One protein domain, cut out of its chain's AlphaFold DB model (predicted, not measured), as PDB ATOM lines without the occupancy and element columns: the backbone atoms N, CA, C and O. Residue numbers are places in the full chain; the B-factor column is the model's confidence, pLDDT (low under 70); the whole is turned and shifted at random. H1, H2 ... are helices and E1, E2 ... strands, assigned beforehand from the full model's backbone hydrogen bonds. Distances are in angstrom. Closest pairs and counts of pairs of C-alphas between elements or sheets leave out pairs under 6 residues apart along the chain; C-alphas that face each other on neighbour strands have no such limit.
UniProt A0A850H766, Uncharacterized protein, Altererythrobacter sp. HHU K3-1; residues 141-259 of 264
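Overview. This is residues 141 to 259 of the 264 residues of an uncharacterized protein of Altererythrobacter sp. HHU K3-1 (UniProt A0A850H766). A twisted sheet of five strands has the long helix H1 slanting over one face toward its E2 edge, while the short helix H2 packs at its E1 edge. The hairpin E3 and E4 reaches away from this body as an arm. The printed part has 119 residues with two named helices and seven named strands, ordered H1 E1 H2 E2 E3 E4 E5 E6 E7; the class is mixed, helices and strands. The large sheet is mixed, in the order E1 E7 E6 E5 E2. The whole is only just compact, close to loose, with a radius of gyration of the C-alphas of 16.0 A, and spans 54 by 32 by 22 A.

Arrangement. E5, residues 227 to 233, E6, residues 238 to 245, and E7, residues 253 to 258, form a meander of two hairpins, each strand the antiparallel neighbour of the one before; N 230 and O 242 are 2.9 A apart, N 255 and O 241 2.8 A, within hydrogen-bond range. Edge strand E2, residues 193 to 199, is antiparallel to E5, with N 197 and O 229 at 2.8 A. Edge strand E1, residues 169 to 171, is parallel to E7, with N 171 and O 254 at 2.8 A. H1, residues 143 to 161, is on the sheet at a height over the sheet of 9.4 A, slantwise to the strands, at 54 degrees to E2 on the local plane; their closest C-alphas are Gln 146 and Val 196, 5.9 A. H2, residues 181 to 186, is on the sheet, its closest C-alphas with E1 being Gly 181 and Val 170, 4.8 A. With residues 156 to 161 alone H1 touches H2, about perpendicular at 75 degrees, closest at the C-alphas of Gly 161 and Ala 186, 4.3 A. E3, residues 203 to 206, and E4, residues 214 to 217, are an antiparallel hairpin, with N 204 and O 216 at 2.8 A; E3 is apart from E2. In H1 and H2 every O i to N i+4 pair is within hydrogen-bond range.

Along the chain. H1 runs 26.9 A from C-alpha 143 at (-20.176, -7.834, 1.780). E6 measures 23.9 A and E5 19.8 A; E7 ends at C-alpha 258, (-44.545, -4.038, 13.034).

Size, cuts and confidence. The C-alphas farthest apart, Ala 162 and Gly 210, are 56.2 A apart. The printed part has no cut and no long link. Its mean pLDDT is 70.0; 49 residues are under 70, among them 207 to 213 and 246 to 259.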
ATOM      1  N   HIS A 141     -20.043 -10.371   7.570       62.81
ATOM      2  CA  HIS A 141     -19.784 -11.585   6.806       62.81
ATOM      3  C   HIS A 141     -20.472 -11.443   5.432       62.81
ATOM      4  O   HIS A 141     -21.685 -11.229   5.365       62.81
ATOM      5  N   TYR A 142     -19.691 -11.559   4.352       73.88
ATOM      6  CA  TYR A 142     -20.136 -11.555   2.947       73.88
ATOM      7  C   TYR A 142     -20.629 -10.201   2.372       73.88
ATOM      8  O   TYR A 142     -21.778 -10.119   1.926       73.88
ATOM      9  N   PRO A 143     -19.785  -9.149   2.308       74.56
ATOM     10  CA  PRO A 143     -20.176  -7.834   1.780       74.56
ATOM     11  C   PRO A 143     -20.693  -7.887   0.335       74.56
ATOM     12  O   PRO A 143     -21.745  -7.321   0.047       74.56
ATOM     13  N   ASP A 144     -20.051  -8.656  -0.548       78.12
ATOM     14  CA  ASP A 144     -20.484  -8.797  -1.947       78.12
ATOM     15  C   ASP A 144     -21.893  -9.388  -2.066       78.12
ATOM     16  O   ASP A 144     -22.682  -8.997  -2.925       78.12
ATOM     17  N   ARG A 145     -22.248 -10.309  -1.161       76.25
ATOM     18  CA  ARG A 145     -23.579 -10.931  -1.126       76.25
ATOM     19  C   ARG A 145     -24.635  -9.974  -0.586       76.25
ATOM     20  O   ARG A 145     -25.770 -10.003  -1.054       76.25
ATOM     21  N   GLN A 146     -24.271  -9.117   0.368       77.62
ATOM     22  CA  GLN A 146     -25.150  -8.053   0.852       77.62
ATOM     23  C   GLN A 146     -25.366  -6.982  -0.227       77.62
ATOM     24  O   GLN A 146     -26.497  -6.555  -0.434       77.62
ATOM     25  N   LEU A 147     -24.324  -6.604  -0.973       78.44
ATOM     26  CA  LEU A 147     -24.442  -5.683  -2.106       78.44
ATOM     27  C   LEU A 147     -25.285  -6.272  -3.238       78.44
ATOM     28  O   LEU A 147     -26.161  -5.588  -3.763       78.44
ATOM     29  N   TYR A 148     -25.074  -7.544  -3.579       78.25
ATOM     30  CA  TYR A 148     -25.925  -8.258  -4.529       78.25
ATOM     31  C   TYR A 148     -27.394  -8.221  -4.088       78.25
ATOM     32  O   TYR A 148     -28.258  -7.831  -4.866       78.25
ATOM     33  N   ALA A 149     -27.664  -8.526  -2.816       75.94
ATOM     34  CA  ALA A 149     -29.005  -8.461  -2.250       75.94
ATOM     35  C   ALA A 149     -29.644  -7.067  -2.358       75.94
ATOM     36  O   ALA A 149     -30.812  -6.960  -2.731       75.94
ATOM     37  N   MET A 150     -28.884  -6.007  -2.058       78.38
ATOM     38  CA  MET A 150     -29.342  -4.622  -2.213       78.38
ATOM     39  C   MET A 150     -29.706  -4.305  -3.660       78.38
ATOM     40  O   MET A 150     -30.762  -3.725  -3.898       78.38
ATOM     41  N   ARG A 151     -28.859  -4.700  -4.623       79.50
ATOM     42  CA  ARG A 151     -29.100  -4.473  -6.058       79.50
ATOM     43  C   ARG A 151     -30.366  -5.178  -6.515       79.50
ATOM     44  O   ARG A 151     -31.239  -4.531  -7.081       79.50
ATOM     45  N   THR A 152     -30.504  -6.463  -6.184       77.31
ATOM     46  CA  THR A 152     -31.720  -7.222  -6.487       77.31
ATOM     47  C   THR A 152     -32.946  -6.521  -5.905       77.31
ATOM     48  O   THR A 152     -33.921  -6.325  -6.621       77.31
ATOM     49  N   PHE A 153     -32.897  -6.084  -4.640       76.81
ATOM     50  CA  PHE A 153     -34.016  -5.389  -3.994       76.81
ATOM     51  C   PHE A 153     -34.390  -4.068  -4.676       76.81
ATOM     52  O   PHE A 153     -35.567  -3.845  -4.963       76.81
ATOM     53  N   ALA A 154     -33.398  -3.243  -5.012       78.00
ATOM     54  CA  ALA A 154     -33.601  -1.992  -5.736       78.00
ATOM     55  C   ALA A 154     -34.220  -2.215  -7.128       78.00
ATOM     56  O   ALA A 154     -35.160  -1.515  -7.502       78.00
ATOM     57  N   GLU A 155     -33.755  -3.224  -7.872       79.44
ATOM     58  CA  GLU A 155     -34.313  -3.580  -9.183       79.44
ATOM     59  C   GLU A 155     -35.801  -3.938  -9.090       79.44
ATOM     60  O   GLU A 155     -36.596  -3.518  -9.927       79.44
ATOM     61  N   MET A 156     -36.212  -4.678  -8.058       76.88
ATOM     62  CA  MET A 156     -37.611  -5.085  -7.899       76.88
ATOM     63  C   MET A 156     -38.538  -3.931  -7.536       76.88
ATOM     64  O   MET A 156     -39.646  -3.871  -8.069       76.88
ATOM     65  N   ILE A 157     -38.090  -3.018  -6.668       77.25
ATOM     66  CA  ILE A 157     -38.817  -1.775  -6.378       77.25
ATOM     67  C   ILE A 157     -38.970  -0.968  -7.671       77.25
ATOM     68  O   ILE A 157     -40.076  -0.543  -7.995       77.25
ATOM     69  N   GLY A 158     -37.894  -0.826  -8.453       78.38
ATOM     70  CA  GLY A 158     -37.925  -0.121  -9.735       78.38
ATOM     71  C   GLY A 158     -38.910  -0.736 -10.735       78.38
ATOM     72  O   GLY A 158     -39.711  -0.020 -11.335       78.38
ATOM     73  N   VAL A 159     -38.914  -2.066 -10.878       79.69
ATOM     74  CA  VAL A 159     -39.868  -2.784 -11.743       79.69
ATOM     75  C   VAL A 159     -41.313  -2.587 -11.276       79.69
ATOM     76  O   VAL A 159     -42.188  -2.349 -12.109       79.69
ATOM     77  N   ALA A 160     -41.573  -2.654  -9.968       78.75
ATOM     78  CA  ALA A 160     -42.906  -2.424  -9.414       78.75
ATOM     79  C   ALA A 160     -43.369  -0.971  -9.622       78.75
ATOM     80  O   ALA A 160     -44.495  -0.744 -10.060       78.75
ATOM     81  N   GLY A 161     -42.486   0.009  -9.397       79.94
ATOM     82  CA  GLY A 161     -42.758   1.430  -9.634       79.94
ATOM     83  C   GLY A 161     -43.070   1.757 -11.097       79.94
ATOM     84  O   GLY A 161     -43.898   2.621 -11.374       79.94
ATOM     85  N   ALA A 162     -42.487   1.013 -12.039       83.25
ATOM     86  CA  ALA A 162     -42.792   1.114 -13.466       83.25
ATOM     87  C   ALA A 162     -44.108   0.414 -13.883       83.25
ATOM     88  O   ALA A 162     -44.401   0.322 -15.076       83.25
ATOM     89  N   GLY A 163     -44.897  -0.101 -12.933       79.12
ATOM     90  CA  GLY A 163     -46.142  -0.828 -13.206       79.12
ATOM     91  C   GLY A 163     -45.930  -2.267 -13.691       79.12
ATOM     92  O   GLY A 163     -46.817  -2.848 -14.318       79.12
ATOM     93  N   GLY A 164     -44.752  -2.840 -13.438       78.56
ATOM     94  CA  GLY A 164     -44.453  -4.240 -13.722       78.56
ATOM     95  C   GLY A 164     -45.146  -5.212 -12.762       78.56
ATOM     96  O   GLY A 164     -45.805  -4.832 -11.798       78.56
ATOM     97  N   ILE A 165     -44.976  -6.510 -13.017       74.50
ATOM     98  CA  ILE A 165     -45.473  -7.564 -12.123       74.50
ATOM     99  C   ILE A 165     -44.560  -7.642 -10.897       74.50
ATOM    100  O   ILE A 165     -43.340  -7.750 -11.046       74.50
ATOM    101  N   ALA A 166     -45.153  -7.640  -9.699       66.94
ATOM    102  CA  ALA A 166     -44.423  -7.848  -8.455       66.94
ATOM    103  C   ALA A 166     -43.697  -9.208  -8.506       66.94
ATOM    104  O   ALA A 166     -44.344 -10.247  -8.646       66.94
ATOM    105  N   PRO A 167     -42.362  -9.236  -8.388       64.12
ATOM    106  CA  PRO A 167     -41.592 -10.476  -8.443       64.12
ATOM    107  C   PRO A 167     -41.708 -11.323  -7.167       64.12
ATOM    108  O   PRO A 167     -41.131 -12.407  -7.123       64.12
ATOM    109  N   ALA A 168     -42.419 -10.828  -6.150       68.44
ATOM    110  CA  ALA A 168     -42.550 -11.425  -4.831       68.44
ATOM    111  C   ALA A 168     -43.997 -11.334  -4.330       68.44
ATOM    112  O   ALA A 168     -44.708 -10.377  -4.643       68.44
ATOM    113  N   GLN A 169     -44.407 -12.300  -3.506       71.06
ATOM    114  CA  GLN A 169     -45.619 -12.164  -2.700       71.06
ATOM    115  C   GLN A 169     -45.407 -11.060  -1.654       71.06
ATOM    116  O   GLN A 169     -44.331 -10.975  -1.062       71.06
ATOM    117  N   VAL A 170     -46.415 -10.216  -1.423       70.00
ATOM    118  CA  VAL A 170     -46.348  -9.151  -0.416       70.00
ATOM    119  C   VAL A 170     -47.450  -9.343   0.613       70.00
ATOM    120  O   VAL A 170     -48.635  -9.260   0.292       70.00
ATOM    121  N   ASP A 171     -47.034  -9.568   1.853       72.88
ATOM    122  CA  ASP A 171     -47.911  -9.713   3.006       72.88
ATOM    123  C   ASP A 171     -47.840  -8.417   3.825       72.88
ATOM    124  O   ASP A 171     -46.819  -8.106   4.450       72.88
ATOM    125  N   CYS A 172     -48.917  -7.632   3.810       66.69
ATOM    126  CA  CYS A 172     -48.943  -6.310   4.443       66.69
ATOM    127  C   CYS A 172     -49.331  -6.334   5.922       66.69
ATOM    128  O   CYS A 172     -49.269  -5.296   6.578       66.69
ATOM    129  N   THR A 173     -49.741  -7.473   6.474       63.94
ATOM    130  CA  THR A 173     -50.099  -7.583   7.891       63.94
ATOM    131  C   THR A 173     -49.396  -8.763   8.546       63.94
ATOM    132  O   THR A 173     -49.036  -9.744   7.896       63.94
ATOM    133  N   ALA A 174     -49.215  -8.678   9.867       58.16
ATOM    134  CA  ALA A 174     -48.701  -9.795  10.659       58.16
ATOM    135  C   ALA A 174     -49.646 -11.014  10.633       58.16
ATOM    136  O   ALA A 174     -49.198 -12.131  10.879       58.16
ATOM    137  N   ASP A 175     -50.919 -10.790  10.291       60.94
ATOM    138  CA  ASP A 175     -51.972 -11.803  10.204       60.94
ATOM    139  C   ASP A 175     -52.064 -12.450   8.806       60.94
ATOM    140  O   ASP A 175     -52.929 -13.292   8.570       60.94
ATOM    141  N   GLY A 176     -51.162 -12.090   7.880       59.44
ATOM    142  CA  GLY A 176     -51.057 -12.716   6.558       59.44
ATOM    143  C   GLY A 176     -52.091 -12.233   5.539       59.44
ATOM    144  O   GLY A 176     -52.378 -12.947   4.578       59.44
ATOM    145  N   GLU A 177     -52.669 -11.044   5.730       64.62
ATOM    146  CA  GLU A 177     -53.555 -10.448   4.731       64.62
ATOM    147  C   GLU A 177     -52.737  -9.980   3.518       64.62
ATOM    148  O   GLU A 177     -51.789  -9.191   3.638       64.62
ATOM    149  N   LEU A 178     -53.118 -10.484   2.344       65.31
ATOM    150  CA  LEU A 178     -52.539 -10.081   1.071       65.31
ATOM    151  C   LEU A 178     -52.999  -8.667   0.723       65.31
ATOM    152  O   LEU A 178     -54.188  -8.354   0.765       65.31
ATOM    153  N   CYS A 179     -52.052  -7.833   0.324       73.12
ATOM    154  CA  CYS A 179     -52.303  -6.499  -0.203       73.12
ATOM    155  C   CYS A 179     -51.911  -6.419  -1.677       73.12
ATOM    156  O   CYS A 179     -51.360  -7.364  -2.247       73.12
ATOM    157  N   ASP A 180     -52.170  -5.269  -2.301       78.94
ATOM    158  CA  ASP A 180     -51.597  -4.972  -3.610       78.94
ATOM    159  C   ASP A 180     -50.067  -4.897  -3.488       78.94
ATOM    160  O   ASP A 180     -49.495  -3.896  -3.046       78.94
ATOM    161  N   GLY A 181     -49.406  -5.995  -3.849       74.06
ATOM    162  CA  GLY A 181     -47.962  -6.119  -3.730       74.06
ATOM    163  C   GLY A 181     -47.187  -5.204  -4.670       74.06
ATOM    164  O   GLY A 181     -46.103  -4.761  -4.301       74.06
ATOM    165  N   VAL A 182     -47.738  -4.866  -5.842       77.38
ATOM    166  CA  VAL A 182     -47.090  -3.932  -6.778       77.38
ATOM    167  C   VAL A 182     -47.110  -2.534  -6.179       77.38
ATOM    168  O   VAL A 182     -46.055  -1.918  -6.051       77.38
ATOM    169  N   ALA A 183     -48.281  -2.067  -5.738       79.00
ATOM    170  CA  ALA A 183     -48.411  -0.759  -5.100       79.00
ATOM    171  C   ALA A 183     -47.570  -0.662  -3.818       79.00
ATOM    172  O   ALA A 183     -46.934   0.360  -3.564       79.00
ATOM    173  N   THR A 184     -47.518  -1.740  -3.032       77.94
ATOM    174  CA  THR A 184     -46.736  -1.786  -1.791       77.94
ATOM    175  C   THR A 184     -45.236  -1.731  -2.060       77.94
ATOM    176  O   THR A 184     -44.547  -0.930  -1.437       77.94
ATOM    177  N   LEU A 185     -44.722  -2.535  -3.001       76.44
ATOM    178  CA  LEU A 185     -43.306  -2.502  -3.388       76.44
ATOM    179  C   LEU A 185     -42.917  -1.154  -3.994       76.44
ATOM    180  O   LEU A 185     -41.863  -0.629  -3.654       76.44
ATOM    181  N   ALA A 186     -43.768  -0.584  -4.850       78.62
ATOM    182  CA  ALA A 186     -43.543   0.720  -5.470       78.62
ATOM    183  C   ALA A 186     -43.506   1.873  -4.452       78.62
ATOM    184  O   ALA A 186     -42.879   2.897  -4.710       78.62
ATOM    185  N   ALA A 187     -44.171   1.716  -3.305       78.25
ATOM    186  CA  ALA A 187     -44.158   2.694  -2.223       78.25
ATOM    187  C   ALA A 187     -42.933   2.569  -1.296       78.25
ATOM    188  O   ALA A 187     -42.744   3.428  -0.432       78.25
ATOM    189  N   LEU A 188     -42.121   1.514  -1.434       75.88
ATOM    190  CA  LEU A 188     -40.912   1.356  -0.633       75.88
ATOM    191  C   LEU A 188     -39.787   2.239  -1.161       75.88
ATOM    192  O   LEU A 188     -39.447   2.216  -2.340       75.88
ATOM    193  N   ASP A 189     -39.143   2.939  -0.239       72.94
ATOM    194  CA  ASP A 189     -37.917   3.669  -0.506       72.94
ATOM    195  C   ASP A 189     -36.716   2.773  -0.167       72.94
ATOM    196  O   ASP A 189     -36.571   2.336   0.977       72.94
ATOM    197  N   ILE A 190     -35.836   2.494  -1.139       68.31
ATOM    198  CA  ILE A 190     -34.568   1.787  -0.874       68.31
ATOM    199  C   ILE A 190     -33.704   2.567   0.125       68.31
ATOM    200  O   ILE A 190     -32.953   1.966   0.896       68.31
ATOM    201  N   GLY A 191     -33.916   3.884   0.179       64.75
ATOM    202  CA  GLY A 191     -33.444   4.792   1.203       64.75
ATOM    203  C   GLY A 191     -33.747   4.307   2.631       64.75
ATOM    204  O   GLY A 191     -33.056   4.570   3.606       64.75
ATOM    205  N   GLN A 192     -34.799   3.530   2.829       67.00
ATOM    206  CA  GLN A 192     -35.178   3.058   4.156       67.00
ATOM    207  C   GLN A 192     -34.518   1.737   4.549       67.00
ATOM    208  O   GLN A 192     -34.831   1.196   5.610       67.00
ATOM    209  N   LEU A 193     -33.589   1.207   3.747       70.00
ATOM    210  CA  LEU A 193     -32.906  -0.045   4.049       70.00
ATOM    211  C   LEU A 193     -32.042   0.075   5.315       70.00
ATOM    212  O   LEU A 193     -30.965   0.666   5.329       70.00
ATOM    213  N   ALA A 194     -32.516  -0.532   6.398       67.25
ATOM    214  CA  ALA A 194     -31.889  -0.485   7.711       67.25
ATOM    215  C   ALA A 194     -30.824  -1.574   7.891       67.25
ATOM    216  O   ALA A 194     -29.833  -1.362   8.590       67.25
ATOM    217  N   ALA A 195     -31.027  -2.754   7.299       71.94
ATOM    218  CA  ALA A 195     -30.079  -3.857   7.392       71.94
ATOM    219  C   ALA A 195     -30.239  -4.856   6.245       71.94
ATOM    220  O   ALA A 195     -31.349  -5.115   5.788       71.94
ATOM    221  N   VAL A 196     -29.133  -5.495   5.866       74.00
ATOM    222  CA  VAL A 196     -29.133  -6.722   5.064       74.00
ATOM    223  C   VAL A 196     -28.344  -7.773   5.822       74.00
ATOM    224  O   VAL A 196     -27.186  -7.568   6.177       74.00
ATOM    225  N   ARG A 197     -28.985  -8.902   6.100       76.19
ATOM    226  CA  ARG A 197     -28.380 -10.064   6.741       76.19
ATOM    227  C   ARG A 197     -28.288 -11.183   5.727       76.19
ATOM    228  O   ARG A 197     -29.225 -11.436   4.980       76.19
ATOM    229  N   VAL A 198     -27.153 -11.860   5.734       74.44
ATOM    230  CA  VAL A 198     -26.897 -13.036   4.908       74.44
ATOM    231  C   VAL A 198     -26.629 -14.194   5.855       74.44
ATOM    232  O   VAL A 198     -25.803 -14.080   6.760       74.44
ATOM    233  N   SER A 199     -27.344 -15.299   5.677       76.38
ATOM    234  CA  SER A 199     -27.171 -16.513   6.468       76.38
ATOM    235  C   SER A 199     -27.229 -17.745   5.577       76.38
ATOM    236  O   SER A 199     -27.696 -17.691   4.443       76.38
ATOM    237  N   SER A 200     -26.759 -18.882   6.077       71.69
ATOM    238  CA  SER A 200     -26.850 -20.145   5.339       71.69
ATOM    239  C   SER A 200     -28.254 -20.757   5.384       71.69
ATOM    240  O   SER A 200     -28.461 -21.814   4.799       71.69
ATOM    241  N   GLY A 201     -29.192 -20.179   6.150       68.94
ATOM    242  CA  GLY A 201     -30.472 -20.808   6.509       68.94
ATOM    243  C   GLY A 201     -30.334 -22.033   7.427       68.94
ATOM    244  O   GLY A 201     -31.303 -22.487   8.036       68.94
ATOM    245  N   ARG A 202     -29.113 -22.555   7.603       74.00
ATOM    246  CA  ARG A 202     -28.806 -23.708   8.447       74.00
ATOM    247  C   ARG A 202     -28.385 -23.249   9.835       74.00
ATOM    248  O   ARG A 202     -27.639 -22.283  10.009       74.00
ATOM    249  N   LYS A 203     -28.855 -23.973  10.848       78.00
ATOM    250  CA  LYS A 203     -28.427 -23.794  12.236       78.00
ATOM    251  C   LYS A 203     -27.771 -25.073  12.716       78.00
ATOM    252  O   LYS A 203     -28.403 -26.127  12.713       78.00
ATOM    253  N   ARG A 204     -26.538 -24.961  13.190       77.94
ATOM    254  CA  ARG A 204     -25.880 -26.021  13.936       77.94
ATOM    255  C   ARG A 204     -26.168 -25.813  15.411       77.94
ATOM    256  O   ARG A 204     -25.861 -24.764  15.967       77.94
ATOM    257  N   CYS A 205     -26.762 -26.811  16.044       81.00
ATOM    258  CA  CYS A 205     -26.919 -26.820  17.489       81.00
ATOM    259  C   CYS A 205     -25.876 -27.749  18.075       81.00
ATOM    260  O   CYS A 205     -25.863 -28.933  17.738       81.00
ATOM    261  N   ASP A 206     -25.013 -27.217  18.930       77.81
ATOM    262  CA  ASP A 206     -24.075 -28.075  19.631       77.81
ATOM    263  C   ASP A 206     -24.855 -28.895  20.675       77.81
ATOM    264  O   ASP A 206     -25.723 -28.351  21.377       77.81
ATOM    265  N   PRO A 207     -24.616 -30.216  20.754       62.78
ATOM    266  CA  PRO A 207     -25.198 -31.032  21.804       62.78
ATOM    267  C   PRO A 207     -24.704 -30.513  23.160       62.78
ATOM    268  O   PRO A 207     -23.534 -30.178  23.334       62.78
ATOM    269  N   ALA A 208     -25.642 -30.371  24.090       59.66
ATOM    270  CA  ALA A 208     -25.504 -29.540  25.275       59.66
ATOM    271  C   ALA A 208     -24.328 -29.921  26.198       59.66
ATOM    272  O   ALA A 208     -24.118 -31.094  26.507       59.66
ATOM    273  N   GLN A 209     -23.643 -28.914  26.751       51.03
ATOM    274  CA  GLN A 209     -23.032 -29.040  28.077       51.03
ATOM    275  C   GLN A 209     -24.139 -28.791  29.116       51.03
ATOM    276  O   GLN A 209     -24.405 -27.654  29.496       51.03
ATOM    277  N   GLY A 210     -24.851 -29.848  29.521       61.66
ATOM    278  CA  GLY A 210     -25.990 -29.759  30.449       61.66
ATOM    279  C   GLY A 210     -27.355 -29.656  29.753       61.66
ATOM    280  O   GLY A 210     -27.612 -30.372  28.792       61.66
ATOM    281  N   SER A 211     -28.266 -28.820  30.261       55.66
ATOM    282  CA  SER A 211     -29.664 -28.694  29.795       55.66
ATOM    283  C   SER A 211     -29.922 -27.527  28.828       55.66
ATOM    284  O   SER A 211     -31.055 -27.342  28.383       55.66
ATOM    285  N   VAL A 212     -28.895 -26.752  28.463       53.50
ATOM    286  CA  VAL A 212     -29.017 -25.631  27.518       53.50
ATOM    287  C   VAL A 212     -28.441 -26.038  26.165       53.50
ATOM    288  O   VAL A 212     -27.252 -26.322  26.033       53.50
ATOM    289  N   ARG A 213     -29.299 -26.079  25.143       65.88
ATOM    290  CA  ARG A 213     -28.906 -26.309  23.750       65.88
ATOM    291  C   ARG A 213     -28.606 -24.964  23.097       65.88
ATOM    292  O   ARG A 213     -29.525 -24.176  22.877       65.88
ATOM    293  N   THR A 214     -27.347 -24.726  22.746       72.19
ATOM    294  CA  THR A 214     -26.955 -23.516  22.019       72.19
ATOM    295  C   THR A 214     -26.939 -23.797  20.523       72.19
ATOM    296  O   THR A 214     -26.310 -24.749  20.063       72.19
ATOM    297  N   CYS A 215     -27.667 -22.983  19.761       73.31
ATOM    298  CA  CYS A 215     -27.737 -23.072  18.308       73.31
ATOM    299  C   CYS A 215     -27.076 -21.853  17.672       73.31
ATOM    300  O   CYS A 215     -27.387 -20.720  18.032       73.31
ATOM    301  N   TYR A 216     -26.229 -22.097  16.681       70.75
ATOM    302  CA  TYR A 216     -25.501 -21.090  15.924       70.75
ATOM    303  C   TYR A 216     -25.889 -21.192  14.451       70.75
ATOM    304  O   TYR A 216     -26.109 -22.289  13.936       70.75
ATOM    305  N   ALA A 217     -26.000 -20.057  13.762       69.12
ATOM    306  CA  ALA A 217     -26.146 -20.066  12.311       69.12
ATOM    307  C   ALA A 217     -24.842 -20.575  11.684       69.12
ATOM    308  O   ALA A 217     -23.758 -20.143  12.078       69.12
ATOM    309  N   GLU A 218     -24.931 -21.496  10.729       76.88
ATOM    310  CA  GLU A 218     -23.740 -21.958  10.023       76.88
ATOM    311  C   GLU A 218     -23.229 -20.870   9.067       76.88
ATOM    312  O   GLU A 218     -24.040 -20.126   8.496       76.88
ATOM    313  N   PRO A 219     -21.907 -20.780   8.846       75.00
ATOM    314  CA  PRO A 219     -21.365 -19.896   7.829       75.00
ATOM    315  C   PRO A 219     -21.887 -20.299   6.448       75.00
ATOM    316  O   PRO A 219     -22.130 -21.473   6.155       75.00
ATOM    317  N   VAL A 220     -22.040 -19.311   5.575       75.25
ATOM    318  CA  VAL A 220     -22.395 -19.553   4.183       75.25
ATOM    319  C   VAL A 220     -21.171 -20.069   3.436       75.25
ATOM    320  O   VAL A 220     -20.133 -19.404   3.409       75.25
ATOM    321  N   GLN A 221     -21.304 -21.230   2.804       75.88
ATOM    322  CA  GLN A 221     -20.249 -21.808   1.974       75.88
ATOM    323  C   GLN A 221     -20.217 -21.151   0.585       75.88
ATOM    324  O   GLN A 221     -21.169 -20.499   0.148       75.88
ATOM    325  N   GLU A 222     -19.079 -21.233  -0.091       69.50
ATOM    326  CA  GLU A 222     -18.950 -20.778  -1.475       69.50
ATOM    327  C   GLU A 222     -19.746 -21.704  -2.408       69.50
ATOM    328  O   GLU A 222     -19.794 -22.908  -2.182       69.50
ATOM    329  N   GLY A 223     -20.428 -21.146  -3.414       67.81
ATOM    330  CA  GLY A 223     -21.262 -21.911  -4.356       67.81
ATOM    331  C   GLY A 223     -22.610 -22.416  -3.817       67.81
ATOM    332  O   GLY A 223     -23.472 -22.772  -4.614       67.81
ATOM    333  N   GLU A 224     -22.831 -22.401  -2.500       71.00
ATOM    334  CA  GLU A 224     -24.091 -22.839  -1.890       71.00
ATOM    335  C   GLU A 224     -25.157 -21.721  -1.865       71.00
ATOM    336  O   GLU A 224     -24.822 -20.541  -1.686       71.00
ATOM    337  N   PRO A 225     -26.456 -22.065  -1.991       68.62
ATOM    338  CA  PRO A 225     -27.548 -21.122  -1.786       68.62
ATOM    339  C   PRO A 225     -27.504 -20.516  -0.382       68.62
ATOM    340  O   PRO A 225     -27.158 -21.178   0.595       68.62
ATOM    341  N   PHE A 226     -27.904 -19.254  -0.267       69.44
ATOM    342  CA  PHE A 226     -27.928 -18.543   1.007       69.44
ATOM    343  C   PHE A 226     -29.211 -17.758   1.179       69.44
ATOM    344  O   PHE A 226     -29.789 -17.301   0.194       69.44
ATOM    345  N   GLU A 227     -29.637 -17.615   2.428       73.00
ATOM    346  CA  GLU A 227     -30.786 -16.813   2.806       73.00
ATOM    347  C   GLU A 227     -30.364 -15.364   3.008       73.00
ATOM    348  O   GLU A 227     -29.431 -15.057   3.756       73.00
ATOM    349  N   ILE A 228     -31.077 -14.470   2.342       71.06
ATOM    350  CA  ILE A 228     -30.973 -13.034   2.523       71.06
ATOM    351  C   ILE A 228     -32.177 -12.582   3.329       71.06
ATOM    352  O   ILE A 228     -33.296 -13.015   3.072       71.06
ATOM    353  N   GLU A 229     -31.941 -11.688   4.276       75.25
ATOM    354  CA  GLU A 229     -32.961 -10.956   5.004       75.25
ATOM    355  C   GLU A 229     -32.663  -9.461   4.883       75.25
ATOM    356  O   GLU A 229     -31.671  -8.979   5.427       75.25
ATOM    357  N   ALA A 230     -33.512  -8.730   4.166       72.00
ATOM    358  CA  ALA A 230     -33.433  -7.279   4.062       72.00
ATOM    359  C   ALA A 230     -34.504  -6.644   4.953       72.00
ATOM    360  O   ALA A 230     -35.677  -7.008   4.860       72.00
ATOM    361  N   THR A 231     -34.098  -5.703   5.802       72.81
ATOM    362  CA  THR A 231     -34.986  -4.954   6.691       72.81
ATOM    363  C   THR A 231     -35.045  -3.502   6.248       72.81
ATOM    364  O   THR A 231     -34.004  -2.847   6.219       72.81
ATOM    365  N   LEU A 232     -36.240  -2.977   5.974       68.69
ATOM    366  CA  LEU A 232     -36.465  -1.550   5.737       68.69
ATOM    367  C   LEU A 232     -37.184  -0.931   6.929       68.69
ATOM    368  O   LEU A 232     -38.186  -1.481   7.371       68.69
ATOM    369  N   SER A 233     -36.698   0.195   7.442       64.31
ATOM    370  CA  SER A 233     -37.385   0.971   8.477       64.31
ATOM    371  C   SER A 233     -38.170   2.096   7.823       64.31
ATOM    372  O   SER A 233     -37.595   3.112   7.440       64.31
ATOM    373  N   ALA A 234     -39.490   1.964   7.765       59.78
ATOM    374  CA  ALA A 234     -40.326   3.114   7.474       59.78
ATOM    375  C   ALA A 234     -40.280   4.070   8.675       59.78
ATOM    376  O   ALA A 234     -40.343   3.636   9.828       59.78
ATOM    377  N   GLY A 235     -40.171   5.378   8.421       52.84
ATOM    378  CA  GLY A 235     -40.027   6.419   9.456       52.84
ATOM    379  C   GLY A 235     -41.132   6.457  10.531       52.84
ATOM    380  O   GLY A 235     -41.015   7.202  11.496       52.84
ATOM    381  N   SER A 236     -42.178   5.636  10.402       54.97
ATOM    382  CA  SER A 236     -43.268   5.426  11.364       54.97
ATOM    383  C   SER A 236     -43.010   4.314  12.403       54.97
ATOM    384  O   SER A 236     -43.922   3.954  13.147       54.97
ATOM    385  N   GLY A 237     -41.811   3.719  12.442       56.66
ATOM    386  CA  GLY A 237     -41.491   2.565  13.304       56.66
ATOM    387  C   GLY A 237     -41.970   1.216  12.743       56.66
ATOM    388  O   GLY A 237     -41.838   0.172  13.386       56.66
ATOM    389  N   GLN A 238     -42.524   1.216  11.532       63.22
ATOM    390  CA  GLN A 238     -42.828   0.004  10.779       63.22
ATOM    391  C   GLN A 238     -41.552  -0.560  10.149       63.22
ATOM    392  O   GLN A 238     -40.731   0.195   9.631       63.22
ATOM    393  N   MET A 239     -41.391  -1.887  10.172       70.06
ATOM    394  CA  MET A 239     -40.271  -2.554   9.517       70.06
ATOM    395  C   MET A 239     -40.763  -3.529   8.452       70.06
ATOM    396  O   MET A 239     -41.581  -4.403   8.715       70.06
ATOM    397  N   TRP A 240     -40.233  -3.434   7.245       72.19
ATOM    398  CA  TRP A 240     -40.462  -4.438   6.213       72.19
ATOM    399  C   TRP A 240     -39.335  -5.443   6.227       72.19
ATOM    400  O   TRP A 240     -38.177  -5.057   6.345       72.19
ATOM    401  N   LYS A 241     -39.669  -6.726   6.107       75.19
ATOM    402  CA  LYS A 241     -38.691  -7.801   6.024       75.19
ATOM    403  C   LYS A 241     -38.895  -8.581   4.734       75.19
ATOM    404  O   LYS A 241     -39.934  -9.207   4.556       75.19
ATOM    405  N   ALA A 242     -37.894  -8.576   3.863       72.00
ATOM    406  CA  ALA A 242     -37.849  -9.431   2.682       72.00
ATOM    407  C   ALA A 242     -36.914 -10.610   2.938       72.00
ATOM    408  O   ALA A 242     -35.823 -10.401   3.472       72.00
ATOM    409  N   SER A 243     -37.306 -11.822   2.531       72.75
ATOM    410  CA  SER A 243     -36.412 -12.984   2.588       72.75
ATOM    411  C   SER A 243     -36.409 -13.840   1.325       72.75
ATOM    412  O   SER A 243     -37.466 -14.113   0.750       72.75
ATOM    413  N   TRP A 244     -35.221 -14.282   0.900       70.88
ATOM    414  CA  TRP A 244     -35.053 -15.230  -0.205       70.88
ATOM    415  C   TRP A 244     -33.791 -16.056  -0.147       70.88
ATOM    416  O   TRP A 244     -32.822 -15.684   0.502       70.88
ATOM    417  N   THR A 245     -33.803 -17.139  -0.920       70.56
ATOM    418  CA  THR A 245     -32.614 -17.899  -1.272       70.56
ATOM    419  C   THR A 245     -31.981 -17.360  -2.558       70.56
ATOM    420  O   THR A 245     -32.666 -17.097  -3.549       70.56
ATOM    421  N   ALA A 246     -30.653 -17.252  -2.584       63.12
ATOM    422  CA  ALA A 246     -29.915 -16.843  -3.783       63.12
ATOM    423  C   ALA A 246     -30.149 -17.774  -4.990       63.12
ATOM    424  O   ALA A 246     -30.146 -17.307  -6.125       63.12
ATOM    425  N   ALA A 247     -30.431 -19.064  -4.756       65.69
ATOM    426  CA  ALA A 247     -30.761 -20.023  -5.816       65.69
ATOM    427  C   ALA A 247     -32.022 -19.649  -6.611       65.69
ATOM    428  O   ALA A 247     -32.108 -19.947  -7.798       65.69
ATOM    429  N   ASN A 248     -32.980 -18.975  -5.970       63.53
ATOM    430  CA  ASN A 248     -34.216 -18.537  -6.614       63.53
ATOM    431  C   ASN A 248     -34.108 -17.106  -7.171       63.53
ATOM    432  O   ASN A 248     -35.039 -16.627  -7.814       63.53
ATOM    433  N   GLY A 249     -32.990 -16.412  -6.917       57.47
ATOM    434  CA  GLY A 249     -32.669 -15.083  -7.447       57.47
ATOM    435  C   GLY A 249     -33.600 -13.937  -7.027       57.47
ATOM    436  O   GLY A 249     -33.351 -12.806  -7.432       57.47
ATOM    437  N   LYS A 250     -34.678 -14.196  -6.264       59.03
ATOM    438  CA  LYS A 250     -35.735 -13.222  -5.928       59.03
ATOM    439  C   LYS A 250     -36.370 -13.508  -4.544       59.03
ATOM    440  O   LYS A 250     -36.519 -14.689  -4.220       59.03
ATOM    441  N   PRO A 251     -36.767 -12.476  -3.756       57.06
ATOM    442  CA  PRO A 251     -37.648 -12.544  -2.579       57.06
ATOM    443  C   PRO A 251     -38.812 -13.479  -2.842       57.06
ATOM    444  O   PRO A 251     -39.571 -13.270  -3.783       57.06
ATOM    445  N   LEU A 252     -38.955 -14.500  -2.003       61.09
ATOM    446  CA  LEU A 252     -40.130 -15.367  -2.061       61.09
ATOM    447  C   LEU A 252     -41.338 -14.637  -1.467       61.09
ATOM    448  O   LEU A 252     -42.439 -14.727  -2.003       61.09
ATOM    449  N   ALA A 253     -41.100 -13.864  -0.405       67.44
ATOM    450  CA  ALA A 253     -42.093 -13.011   0.224       67.44
ATOM    451  C   ALA A 253     -41.452 -11.746   0.815       67.44
ATOM    452  O   ALA A 253     -40.322 -11.769   1.323       67.44
ATOM    453  N   LEU A 254     -42.203 -10.649   0.761       65.81
ATOM    454  CA  LEU A 254     -41.986  -9.424   1.517       65.81
ATOM    455  C   LEU A 254     -43.075  -9.339   2.589       65.81
ATOM    456  O   LEU A 254     -44.251  -9.234   2.261       65.81
ATOM    457  N   THR A 255     -42.694  -9.351   3.863       67.50
ATOM    458  CA  THR A 255     -43.640  -9.326   4.983       67.50
ATOM    459  C   THR A 255     -43.476  -8.045   5.793       67.50
ATOM    460  O   THR A 255     -42.369  -7.727   6.247       67.50
ATOM    461  N   LEU A 256     -44.573  -7.330   6.049       59.16
ATOM    462  CA  LEU A 256     -44.583  -6.244   7.023       59.16
ATOM    463  C   LEU A 256     -44.465  -6.826   8.432       59.16
ATOM    464  O   LEU A 256     -45.313  -7.585   8.898       59.16
ATOM    465  N   ARG A 257     -43.431  -6.416   9.160       57.84
ATOM    466  CA  ARG A 257     -43.316  -6.649  10.597       57.84
ATOM    467  C   ARG A 257     -43.434  -5.319  11.315       57.84
ATOM    468  O   ARG A 257     -42.554  -4.465  11.254       57.84
ATOM    469  N   LYS A 258     -44.508  -5.142  12.077       46.53
ATOM    470  CA  LYS A 258     -44.545  -4.038  13.034       46.53
ATOM    471  C   LYS A 258     -43.404  -4.256  14.032       46.53
ATOM    472  O   LYS A 258     -43.345  -5.304  14.677       46.53
ATOM    473  N   SER A 259     -42.469  -3.311  14.113       41.81
ATOM    474  CA  SER A 259     -41.468  -3.346  15.171       41.81
ATOM    475  C   SER A 259     -42.197  -3.261  16.507       41.81
ATOM    476  O   SER A 259     -43.027  -2.376  16.701       41.81
TER     477      SER A 259